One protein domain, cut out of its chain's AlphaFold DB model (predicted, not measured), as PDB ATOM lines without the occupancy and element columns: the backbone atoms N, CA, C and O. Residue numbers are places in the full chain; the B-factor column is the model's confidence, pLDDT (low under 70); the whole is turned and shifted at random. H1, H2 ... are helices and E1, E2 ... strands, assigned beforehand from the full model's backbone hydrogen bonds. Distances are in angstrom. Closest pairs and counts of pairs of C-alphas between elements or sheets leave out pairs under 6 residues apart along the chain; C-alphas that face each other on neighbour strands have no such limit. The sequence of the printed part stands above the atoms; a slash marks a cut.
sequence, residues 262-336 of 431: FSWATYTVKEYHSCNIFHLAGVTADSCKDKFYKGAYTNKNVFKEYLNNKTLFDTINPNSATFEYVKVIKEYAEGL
ATOM      1  N   PHE A 262     184.186 147.163 174.387       98.00
ATOM      2  CA  PHE A 262     185.031 147.949 175.258       98.00
ATOM      3  C   PHE A 262     186.203 147.142 175.802       98.00
ATOM      4  O   PHE A 262     186.157 145.922 175.952       98.00
ATOM      5  N   SER A 263     187.275 147.864 176.104       98.12
ATOM      6  CA  SER A 263     188.480 147.327 176.726       98.12
ATOM      7  C   SER A 263     188.466 147.581 178.234       98.12
ATOM      8  O   SER A 263     187.908 148.573 178.701       98.12
ATOM      9  N   TRP A 264     189.091 146.689 179.004       97.69
ATOM     10  CA  TRP A 264     189.169 146.794 180.464       97.69
ATOM     11  C   TRP A 264     190.506 147.374 180.928       97.69
ATOM     12  O   TRP A 264     191.518 147.297 180.232       97.69
ATOM     13  N   ALA A 265     190.566 147.863 182.168       97.56
ATOM     14  CA  ALA A 265     191.811 148.336 182.783       97.56
ATOM     15  C   ALA A 265     192.895 147.242 182.898       97.56
ATOM     16  O   ALA A 265     194.088 147.537 182.961       97.56
ATOM     17  N   THR A 266     192.499 145.968 182.922       97.19
ATOM     18  CA  THR A 266     193.422 144.825 182.970       97.19
ATOM     19  C   THR A 266     194.090 144.524 181.629       97.19
ATOM     20  O   THR A 266     195.047 143.749 181.604       97.19
ATOM     21  N   TYR A 267     193.618 145.133 180.539       97.81
ATOM     22  CA  TYR A 267     194.086 144.868 179.182       97.81
ATOM     23  C   TYR A 267     195.370 145.638 178.841       97.81
ATOM     24  O   TYR A 267     195.893 146.450 179.616       97.81
ATOM     25  N   THR A 268     195.902 145.354 177.656       98.12
ATOM     26  CA  THR A 268     197.048 146.037 177.058       98.12
ATOM     27  C   THR A 268     196.646 147.327 176.343       98.12
ATOM     28  O   THR A 268     195.493 147.529 175.965       98.12
ATOM     29  N   VAL A 269     197.623 148.194 176.074       98.00
ATOM     30  CA  VAL A 269     197.427 149.411 175.268       98.00
ATOM     31  C   VAL A 269     196.971 149.098 173.834       98.00
ATOM     32  O   VAL A 269     196.218 149.856 173.230       98.00
ATOM     33  N   LYS A 270     197.367 147.945 173.280       98.06
ATOM     34  CA  LYS A 270     196.888 147.502 171.963       98.06
ATOM     35  C   LYS A 270     195.380 147.253 171.980       98.06
ATOM     36  O   LYS A 270     194.686 147.671 171.059       98.06
ATOM     37  N   GLU A 271     194.889 146.575 173.012       97.81
ATOM     38  CA  GLU A 271     193.460 146.294 173.175       97.81
ATOM     39  C   GLU A 271     192.673 147.578 173.461       97.81
ATOM     40  O   GLU A 271     191.610 147.767 172.874       97.81
ATOM     41  N   TYR A 272     193.239 148.501 174.249       98.00
ATOM     42  CA  TYR A 272     192.689 149.849 174.444       98.00
ATOM     43  C   TYR A 272     192.365 150.538 173.111       98.00
ATOM     44  O   TYR A 272     191.258 151.028 172.920       98.00
ATOM     45  N   HIS A 273     193.297 150.520 172.153       97.44
ATOM     46  CA  HIS A 273     193.095 151.141 170.840       97.44
ATOM     47  C   HIS A 273     192.235 150.321 169.866       97.44
ATOM     48  O   HIS A 273     191.886 150.827 168.799       97.44
ATOM     49  N   SER A 274     191.913 149.067 170.197       97.00
ATOM     50  CA  SER A 274     191.093 148.192 169.350       97.00
ATOM     51  C   SER A 274     189.587 148.351 169.569       97.00
ATOM     52  O   SER A 274     188.809 147.956 168.704       97.00
ATOM     53  N   CYS A 275     189.186 148.952 170.691       97.25
ATOM     54  CA  CYS A 275     187.794 149.216 171.044       97.25
ATOM     55  C   CYS A 275     187.483 150.715 170.955       97.25
ATOM     56  O   CYS A 275     188.365 151.560 171.108       97.25
ATOM     57  N   ASN A 276     186.206 151.051 170.763       97.94
ATOM     58  CA  ASN A 276     185.751 152.442 170.814       97.94
ATOM     59  C   ASN A 276     185.720 152.968 172.252       97.94
ATOM     60  O   ASN A 276     185.935 154.156 172.483       97.94
ATOM     61  N   ILE A 277     185.463 152.086 173.217       98.69
ATOM     62  CA  ILE A 277     185.254 152.435 174.619       98.69
ATOM     63  C   ILE A 277     186.339 151.768 175.474       98.69
ATOM     64  O   ILE A 277     186.745 150.626 175.247       98.69
ATOM     65  N   PHE A 278     186.813 152.485 176.483       98.75
ATOM     66  CA  PHE A 278     187.641 151.951 177.557       98.75
ATOM     67  C   PHE A 278     186.879 152.069 178.872       98.75
ATOM     68  O   PHE A 278     186.339 153.132 179.147       98.75
ATOM     69  N   HIS A 279     186.864 151.015 179.685       98.31
ATOM     70  CA  HIS A 279     186.228 150.977 181.000       98.31
ATOM     71  C   HIS A 279     187.297 150.734 182.075       98.31
ATOM     72  O   HIS A 279     187.984 149.706 182.072       98.31
ATOM     73  N   LEU A 280     187.430 151.663 183.027       97.75
ATOM     74  CA  LEU A 280     188.404 151.598 184.117       97.75
ATOM     75  C   LEU A 280     187.997 150.618 185.242       97.75
ATOM     76  O   LEU A 280     188.026 150.929 186.434       97.75
ATOM     77  N   ALA A 281     187.663 149.386 184.878       94.62
ATOM     78  CA  ALA A 281     187.288 148.329 185.807       94.62
ATOM     79  C   ALA A 281     188.186 147.089 185.670       94.62
ATOM     80  O   ALA A 281     188.852 146.871 184.657       94.62
ATOM     81  N   GLY A 282     188.227 146.284 186.735       93.56
ATOM     82  CA  GLY A 282     188.941 145.003 186.791       93.56
ATOM     83  C   GLY A 282     190.298 145.022 187.502       93.56
ATOM     84  O   GLY A 282     190.757 143.969 187.940       93.56
ATOM     85  N   VAL A 283     190.936 146.184 187.682       96.31
ATOM     86  CA  VAL A 283     192.157 146.289 188.507       96.31
ATOM     87  C   VAL A 283     191.772 146.321 189.988       96.31
ATOM     88  O   VAL A 283     190.911 147.097 190.400       96.31
ATOM     89  N   THR A 284     192.434 145.489 190.786       94.50
ATOM     90  CA  THR A 284     192.237 145.335 192.233       94.50
ATOM     91  C   THR A 284     193.521 145.694 192.980       94.50
ATOM     92  O   THR A 284     194.576 145.827 192.361       94.50
ATOM     93  N   ALA A 285     193.462 145.806 194.312       92.88
ATOM     94  CA  ALA A 285     194.653 146.037 195.137       92.88
ATOM     95  C   ALA A 285     195.757 144.978 194.915       92.88
ATOM     96  O   ALA A 285     196.939 145.303 194.967       92.88
ATOM     97  N   ASP A 286     195.377 143.738 194.594       92.38
ATOM     98  CA  ASP A 286     196.329 142.648 194.353       92.38
ATOM     99  C   ASP A 286     196.923 142.676 192.934       92.38
ATOM    100  O   ASP A 286     198.018 142.161 192.702       92.38
ATOM    101  N   SER A 287     196.225 143.282 191.964       92.62
ATOM    102  CA  SER A 287     196.636 143.320 190.552       92.62
ATOM    103  C   SER A 287     197.157 144.684 190.079       92.62
ATOM    104  O   SER A 287     197.505 144.835 188.905       92.62
ATOM    105  N   CYS A 288     197.263 145.673 190.976       93.88
ATOM    106  CA  CYS A 288     197.594 147.058 190.631       93.88
ATOM    107  C   CYS A 288     199.084 147.405 190.566       93.88
ATOM    108  O   CYS A 288     199.409 148.566 190.337       93.88
ATOM    109  N   LYS A 289     200.003 146.453 190.781       93.62
ATOM    110  CA  LYS A 289     201.450 146.731 190.903       93.62
ATOM    111  C   LYS A 289     202.000 147.648 189.798       93.62
ATOM    112  O   LYS A 289     202.843 148.494 190.079       93.62
ATOM    113  N   ASP A 290     201.539 147.455 188.566       95.88
ATOM    114  CA  ASP A 290     201.984 148.177 187.372       95.88
ATOM    115  C   ASP A 290     200.826 148.833 186.591       95.88
ATOM    116  O   ASP A 290     200.973 149.142 185.408       95.88
ATOM    117  N   LYS A 291     199.663 149.029 187.234       97.62
ATOM    118  CA  LYS A 291     198.428 149.555 186.618       97.62
ATOM    119  C   LYS A 291     197.768 150.596 187.508       97.62
ATOM    120  O   LYS A 291     197.858 150.526 188.731       97.62
ATOM    121  N   PHE A 292     197.054 151.543 186.906       98.00
ATOM    122  CA  PHE A 292     196.282 152.505 187.687       98.00
ATOM    123  C   PHE A 292     195.121 151.800 188.399       98.00
ATOM    124  O   PHE A 292     194.312 151.120 187.766       98.00
ATOM    125  N   TYR A 293     195.022 151.990 189.714       96.88
ATOM    126  CA  TYR A 293     193.958 151.432 190.541       96.88
ATOM    127  C   TYR A 293     193.092 152.538 191.130       96.88
ATOM    128  O   TYR A 293     193.450 153.174 192.121       96.88
ATOM    129  N   LYS A 294     191.907 152.730 190.541       95.69
ATOM    130  CA  LYS A 294     190.947 153.752 190.983       95.69
ATOM    131  C   LYS A 294     190.500 153.585 192.436       95.69
ATOM    132  O   LYS A 294     190.175 154.571 193.087       95.69
ATOM    133  N   GLY A 295     190.524 152.359 192.969       94.38
ATOM    134  CA  GLY A 295     190.153 152.088 194.360       94.38
ATOM    135  C   GLY A 295     191.087 152.735 195.391       94.38
ATOM    136  O   GLY A 295     190.689 152.897 196.540       94.38
ATOM    137  N   ALA A 296     192.288 153.176 194.995       93.88
ATOM    138  CA  ALA A 296     193.172 153.974 195.848       93.88
ATOM    139  C   ALA A 296     192.713 155.440 196.017       93.88
ATOM    140  O   ALA A 296     193.242 156.155 196.870       93.88
ATOM    141  N   TYR A 297     191.725 155.885 195.229       95.38
ATOM    142  CA  TYR A 297     191.254 157.271 195.147       95.38
ATOM    143  C   TYR A 297     189.753 157.402 195.459       95.38
ATOM    144  O   TYR A 297     189.071 158.278 194.937       95.38
ATOM    145  N   THR A 298     189.211 156.531 196.315       91.38
ATOM    146  CA  THR A 298     187.798 156.597 196.741       91.38
ATOM    147  C   THR A 298     187.491 157.817 197.608       91.38
ATOM    148  O   THR A 298     186.406 158.378 197.512       91.38
ATOM    149  N   ASN A 299     188.466 158.273 198.396       86.50
ATOM    150  CA  ASN A 299     188.345 159.435 199.285       86.50
ATOM    151  C   ASN A 299     189.438 160.482 199.014       86.50
ATOM    152  O   ASN A 299     189.836 161.222 199.910       86.50
ATOM    153  N   LYS A 300     189.995 160.493 197.798       88.69
ATOM    154  CA  LYS A 300     191.084 161.393 197.407       88.69
ATOM    155  C   LYS A 300     190.852 161.936 196.009       88.69
ATOM    156  O   LYS A 300     190.479 161.183 195.113       88.69
ATOM    157  N   ASN A 301     191.158 163.212 195.805       92.06
ATOM    158  CA  ASN A 301     191.180 163.795 194.471       92.06
ATOM    159  C   ASN A 301     192.487 163.408 193.756       92.06
ATOM    160  O   ASN A 301     193.570 163.851 194.140       92.06
ATOM    161  N   VAL A 302     192.386 162.589 192.707       95.56
ATOM    162  CA  VAL A 302     193.552 162.068 191.974       95.56
ATOM    163  C   VAL A 302     194.405 163.167 191.322       95.56
ATOM    164  O   VAL A 302     195.624 163.023 191.233       95.56
ATOM    165  N   PHE A 303     193.801 164.289 190.913       96.00
ATOM    166  CA  PHE A 303     194.529 165.412 190.317       96.00
ATOM    167  C   PHE A 303     195.394 166.111 191.361       96.00
ATOM    168  O   PHE A 303     196.565 166.387 191.102       96.00
ATOM    169  N   LYS A 304     194.842 166.331 192.562       92.81
ATOM    170  CA  LYS A 304     195.571 166.918 193.694       92.81
ATOM    171  C   LYS A 304     196.748 166.031 194.105       92.81
ATOM    172  O   LYS A 304     197.863 166.525 194.249       92.81
ATOM    173  N   GLU A 305     196.527 164.720 194.214       93.69
ATOM    174  CA  GLU A 305     197.589 163.757 194.541       93.69
ATOM    175  C   GLU A 305     198.716 163.777 193.490       93.69
ATOM    176  O   GLU A 305     199.892 163.800 193.853       93.69
ATOM    177  N   TYR A 306     198.381 163.831 192.195       95.56
ATOM    178  CA  TYR A 306     199.377 163.917 191.123       95.56
ATOM    179  C   TYR A 306     200.136 165.250 191.109       95.56
ATOM    180  O   TYR A 306     201.346 165.282 190.897       95.56
ATOM    181  N   LEU A 307     199.451 166.369 191.337       93.25
ATOM    182  CA  LEU A 307     200.092 167.683 191.402       93.25
ATOM    183  C   LEU A 307     201.043 167.799 192.601       93.25
ATOM    184  O   LEU A 307     202.107 168.398 192.464       93.25
ATOM    185  N   ASN A 308     200.701 167.172 193.731       91.31
ATOM    186  CA  ASN A 308     201.569 167.079 194.906       91.31
ATOM    187  C   ASN A 308     202.769 166.143 194.690       91.31
ATOM    188  O   ASN A 308     203.835 166.366 195.263       91.31
ATOM    189  N   ASN A 309     202.614 165.097 193.875       92.69
ATOM    190  CA  ASN A 309     203.682 164.164 193.543       92.69
ATOM    191  C   ASN A 309     203.687 163.826 192.044       92.69
ATOM    192  O   ASN A 309     203.025 162.892 191.589       92.69
ATOM    193  N   LYS A 310     204.510 164.542 191.274       93.31
ATOM    194  CA  LYS A 310     204.586 164.380 189.814       93.31
ATOM    195  C   LYS A 310     205.100 163.014 189.347       93.31
ATOM    196  O   LYS A 310     204.874 162.670 188.189       93.31
ATOM    197  N   THR A 311     205.720 162.225 190.226       95.12
ATOM    198  CA  THR A 311     206.191 160.864 189.917       95.12
ATOM    199  C   THR A 311     205.195 159.774 190.323       95.12
ATOM    200  O   THR A 311     205.473 158.586 190.158       95.12
ATOM    201  N   LEU A 312     204.004 160.152 190.819       95.56
ATOM    202  CA  LEU A 312     202.981 159.239 191.356       95.56
ATOM    203  C   LEU A 312     202.623 158.075 190.418       95.56
ATOM    204  O   LEU A 312     202.264 156.999 190.889       95.56
ATOM    205  N   PHE A 313     202.730 158.276 189.103       96.75
ATOM    206  CA  PHE A 313     202.356 157.281 188.095       96.75
ATOM    207  C   PHE A 313     203.526 156.778 187.240       96.75
ATOM    208  O   PHE A 313     203.300 156.242 186.156       96.75
ATOM    209  N   ASP A 314     204.772 156.949 187.681       95.12
ATOM    210  CA  ASP A 314     205.947 156.560 186.884       95.12
ATOM    211  C   ASP A 314     206.167 155.040 186.838       95.12
ATOM    212  O   ASP A 314     206.864 154.530 185.965       95.12
ATOM    213  N   THR A 315     205.534 154.299 187.749       95.25
ATOM    214  CA  THR A 315     205.570 152.831 187.795       95.25
ATOM    215  C   THR A 315     204.517 152.164 186.909       95.25
ATOM    216  O   THR A 315     204.505 150.936 186.801       95.25
ATOM    217  N   ILE A 316     203.627 152.940 186.280       97.50
ATOM    218  CA  ILE A 316     202.580 152.396 185.413       97.50
ATOM    219  C   ILE A 316     203.212 151.863 184.132       97.50
ATOM    220  O   ILE A 316     203.903 152.582 183.411       97.50
ATOM    221  N   ASN A 317     202.953 150.589 183.843       97.81
ATOM    222  CA  ASN A 317     203.494 149.900 182.684       97.81
ATOM    223  C   ASN A 317     202.994 150.559 181.386       97.81
ATOM    224  O   ASN A 317     201.783 150.557 181.154       97.81
ATOM    225  N   PRO A 318     203.886 151.043 180.499       97.88
ATOM    226  CA  PRO A 318     203.492 151.672 179.236       97.88
ATOM    227  C   PRO A 318     202.679 150.775 178.295       97.88
ATOM    228  O   PRO A 318     202.000 151.275 177.405       97.88
ATOM    229  N   ASN A 319     202.741 149.451 178.476       97.88
ATOM    230  CA  ASN A 319     201.944 148.498 177.708       97.88
ATOM    231  C   ASN A 319     200.562 148.214 178.333       97.88
ATOM    232  O   ASN A 319     199.791 147.450 177.759       97.88
ATOM    233  N   SER A 320     200.223 148.780 179.495       98.06
ATOM    234  CA  SER A 320     198.888 148.653 180.099       98.06
ATOM    235  C   SER A 320     197.897 149.626 179.461       98.06
ATOM    236  O   SER A 320     198.233 150.780 179.216       98.06
ATOM    237  N   ALA A 321     196.638 149.212 179.302       98.19
ATOM    238  CA  ALA A 321     195.544 150.108 178.927       98.19
ATOM    239  C   ALA A 321     195.407 151.306 179.893       98.19
ATOM    240  O   ALA A 321     195.125 152.426 179.472       98.19
ATOM    241  N   THR A 322     195.691 151.107 181.187       98.25
ATOM    242  CA  THR A 322     195.647 152.192 182.186       98.25
ATOM    243  C   THR A 322     196.703 153.276 181.982       98.25
ATOM    244  O   THR A 322     196.556 154.369 182.531       98.25
ATOM    245  N   PHE A 323     197.742 153.019 181.184       98.44
ATOM    246  CA  PHE A 323     198.736 154.030 180.841       98.44
ATOM    247  C   PHE A 323     198.112 155.189 180.054       98.44
ATOM    248  O   PHE A 323     198.389 156.348 180.355       98.44
ATOM    249  N   GLU A 324     197.211 154.894 179.111       98.38
ATOM    250  CA  GLU A 324     196.474 155.924 178.365       98.38
ATOM    251  C   GLU A 324     195.537 156.711 179.283       98.38
ATOM    252  O   GLU A 324     195.459 157.935 179.183       98.38
ATOM    253  N   TYR A 325     194.904 156.040 180.250       98.25
ATOM    254  CA  TYR A 325     194.069 156.716 181.242       98.25
ATOM    255  C   TYR A 325     194.874 157.718 182.084       98.25
ATOM    256  O   TYR A 325     194.489 158.877 182.249       98.25
ATOM    257  N   VAL A 326     196.045 157.293 182.561       98.25
ATOM    258  CA  VAL A 326     196.966 158.132 183.335       98.25
ATOM    259  C   VAL A 326     197.470 159.324 182.533       98.25
ATOM    260  O   VAL A 326     197.603 160.403 183.105       98.25
ATOM    261  N   LYS A 327     197.722 159.190 181.225       98.38
ATOM    262  CA  LYS A 327     198.090 160.347 180.391       98.38
ATOM    263  C   LYS A 327     197.022 161.436 180.441       98.38
ATOM    264  O   LYS A 327     197.374 162.598 180.607       98.38
ATOM    265  N   VAL A 328     195.742 161.061 180.371       98.44
ATOM    266  CA  VAL A 328     194.633 162.023 180.462       98.44
ATOM    267  C   VAL A 328     194.568 162.662 181.852       98.44
ATOM    268  O   VAL A 328     194.367 163.869 181.930       98.44
ATOM    269  N   ILE A 329     194.814 161.904 182.934       98.44
ATOM    270  CA  ILE A 329     194.944 162.472 184.293       98.44
ATOM    271  C   ILE A 329     196.054 163.526 184.330       98.44
ATOM    272  O   ILE A 329     195.821 164.632 184.813       98.44
ATOM    273  N   LYS A 330     197.255 163.183 183.842       97.94
ATOM    274  CA  LYS A 330     198.426 164.070 183.868       97.94
ATOM    275  C   LYS A 330     198.150 165.357 183.092       97.94
ATOM    276  O   LYS A 330     198.294 166.439 183.649       97.94
ATOM    277  N   GLU A 331     197.677 165.213 181.857       97.69
ATOM    278  CA  GLU A 331     197.327 166.322 180.968       97.69
ATOM    279  C   GLU A 331     196.270 167.240 181.591       97.69
ATOM    280  O   GLU A 331     196.442 168.456 181.622       97.69
ATOM    281  N   TYR A 332     195.194 166.659 182.128       97.56
ATOM    282  CA  TYR A 332     194.128 167.424 182.761       97.56
ATOM    283  C   TYR A 332     194.628 168.192 183.985       97.56
ATOM    284  O   TYR A 332     194.413 169.398 184.108       97.56
ATOM    285  N   ALA A 333     195.327 167.495 184.882       96.19
ATOM    286  CA  ALA A 333     195.821 168.062 186.125       96.19
ATOM    287  C   ALA A 333     196.852 169.174 185.887       96.19
ATOM    288  O   ALA A 333     196.880 170.144 186.634       96.19
ATOM    289  N   GLU A 334     197.685 169.073 184.850       94.44
ATOM    290  CA  GLU A 334     198.640 170.123 184.465       94.44
ATOM    291  C   GLU A 334     197.973 171.400 183.946       94.44
ATOM    292  O   GLU A 334     198.560 172.474 184.063       94.44
ATOM    293  N   GLY A 335     196.752 171.297 183.418       92.81
ATOM    294  CA  GLY A 335     195.932 172.447 183.043       92.81
ATOM    295  C   GLY A 335     195.191 173.100 184.214       92.81
ATOM    296  O   GLY A 335     194.603 174.169 184.036       92.81
ATOM    297  N   LEU A 336     195.186 172.482 185.401       90.56
ATOM    298  CA  LEU A 336     194.577 173.072 186.590       90.56
ATOM    299  C   LEU A 336     195.446 174.215 187.133       90.56
ATOM    300  O   LEU A 336     196.672 174.191 186.989       90.56
TER     301      LEU A 336
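Overview. This is residues 262 to 336 of the 431 residues of an uncharacterized protein of viral metagenome (UniProt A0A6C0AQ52). One long helix, H4, runs between two small ends: a unit of two very short parallel strands, E1 and E2, with the short helix H1 at the start of H4, and the helix H3 packed at a steep angle on residues 329 to 334 near its other end. Two long links with no named element, residues 280 to 293 and 309 to 320, join these parts, and the short helix H2 follows the first of them, apart from H4. The printed part has 75 residues, with named elements in the order E1, H1, E2, H2, H3, H4; the sheet E1, E2 is parallel. The class is mostly helix, though under half of the residues are in named elements. The whole is compact, with a radius of gyration of the C-alphas of 12.0 A and spans of 32 by 28 by 20 A.

Arrangement. E1, residues 262 to 264, is the parallel neighbour of E2, residues 277 to 279, at 29 degrees between their directions. C-alphas 263 and 278 face each other at 4.8 A; N 263 and O 277 are 2.9 A apart and N 279 and O 263 are 2.8 A apart, both within hydrogen-bond range. With H1, residues 269 to 272, they form a strand-helix-strand unit, two parallel neighbour strands with a helix between them in the chain, and its crossover is right-handed. H1 touches H4, residues 321 to 334, through residues 321 to 324 of H4 alone; their closest C-alphas, those of Val 269 and Ala 321, are 4.2 A apart. E2 and H4 are near each other, with 7 pairs of C-alphas within 10 A. H2, residues 294 to 297, is apart from H4. H2 and H3, residues 302 to 308, meet only through their link. H3 touches H4 through residues 329 to 334 of H4 alone, at a steep tilt of 60 degrees, the same way; their closest C-alphas, those of Phe 303 and Ala 333, are 5.1 A apart. In H3 every O i to N i+4 pair is within hydrogen-bond range, in H4 9 of 10 are, and H1 and H2 are too short for such a pair.

Along the chain. E1 begins at C-alpha 262 at (185.031, 147.949, 175.258) and is 6.7 A long; H1 is 4.8 A, E2 6.6 A and H2 5.5 A from first to last C-alpha. H3 is 9.9 A long. H4 runs 21.0 A, from C-alpha 321 at (195.544, 150.108, 178.927) to C-alpha 334 at (198.640, 170.123, 184.465).

Size, cuts and confidence. The two C-alphas farthest apart, those of Ser 274 and Asn 308, are 33.5 A apart. The links E2 to H2, 14 residues, and H3 to H4, 12 residues, are long; the other three are tight. The printed part has no cut. Its mean pLDDT is 95.9, and no printed residue is under 70.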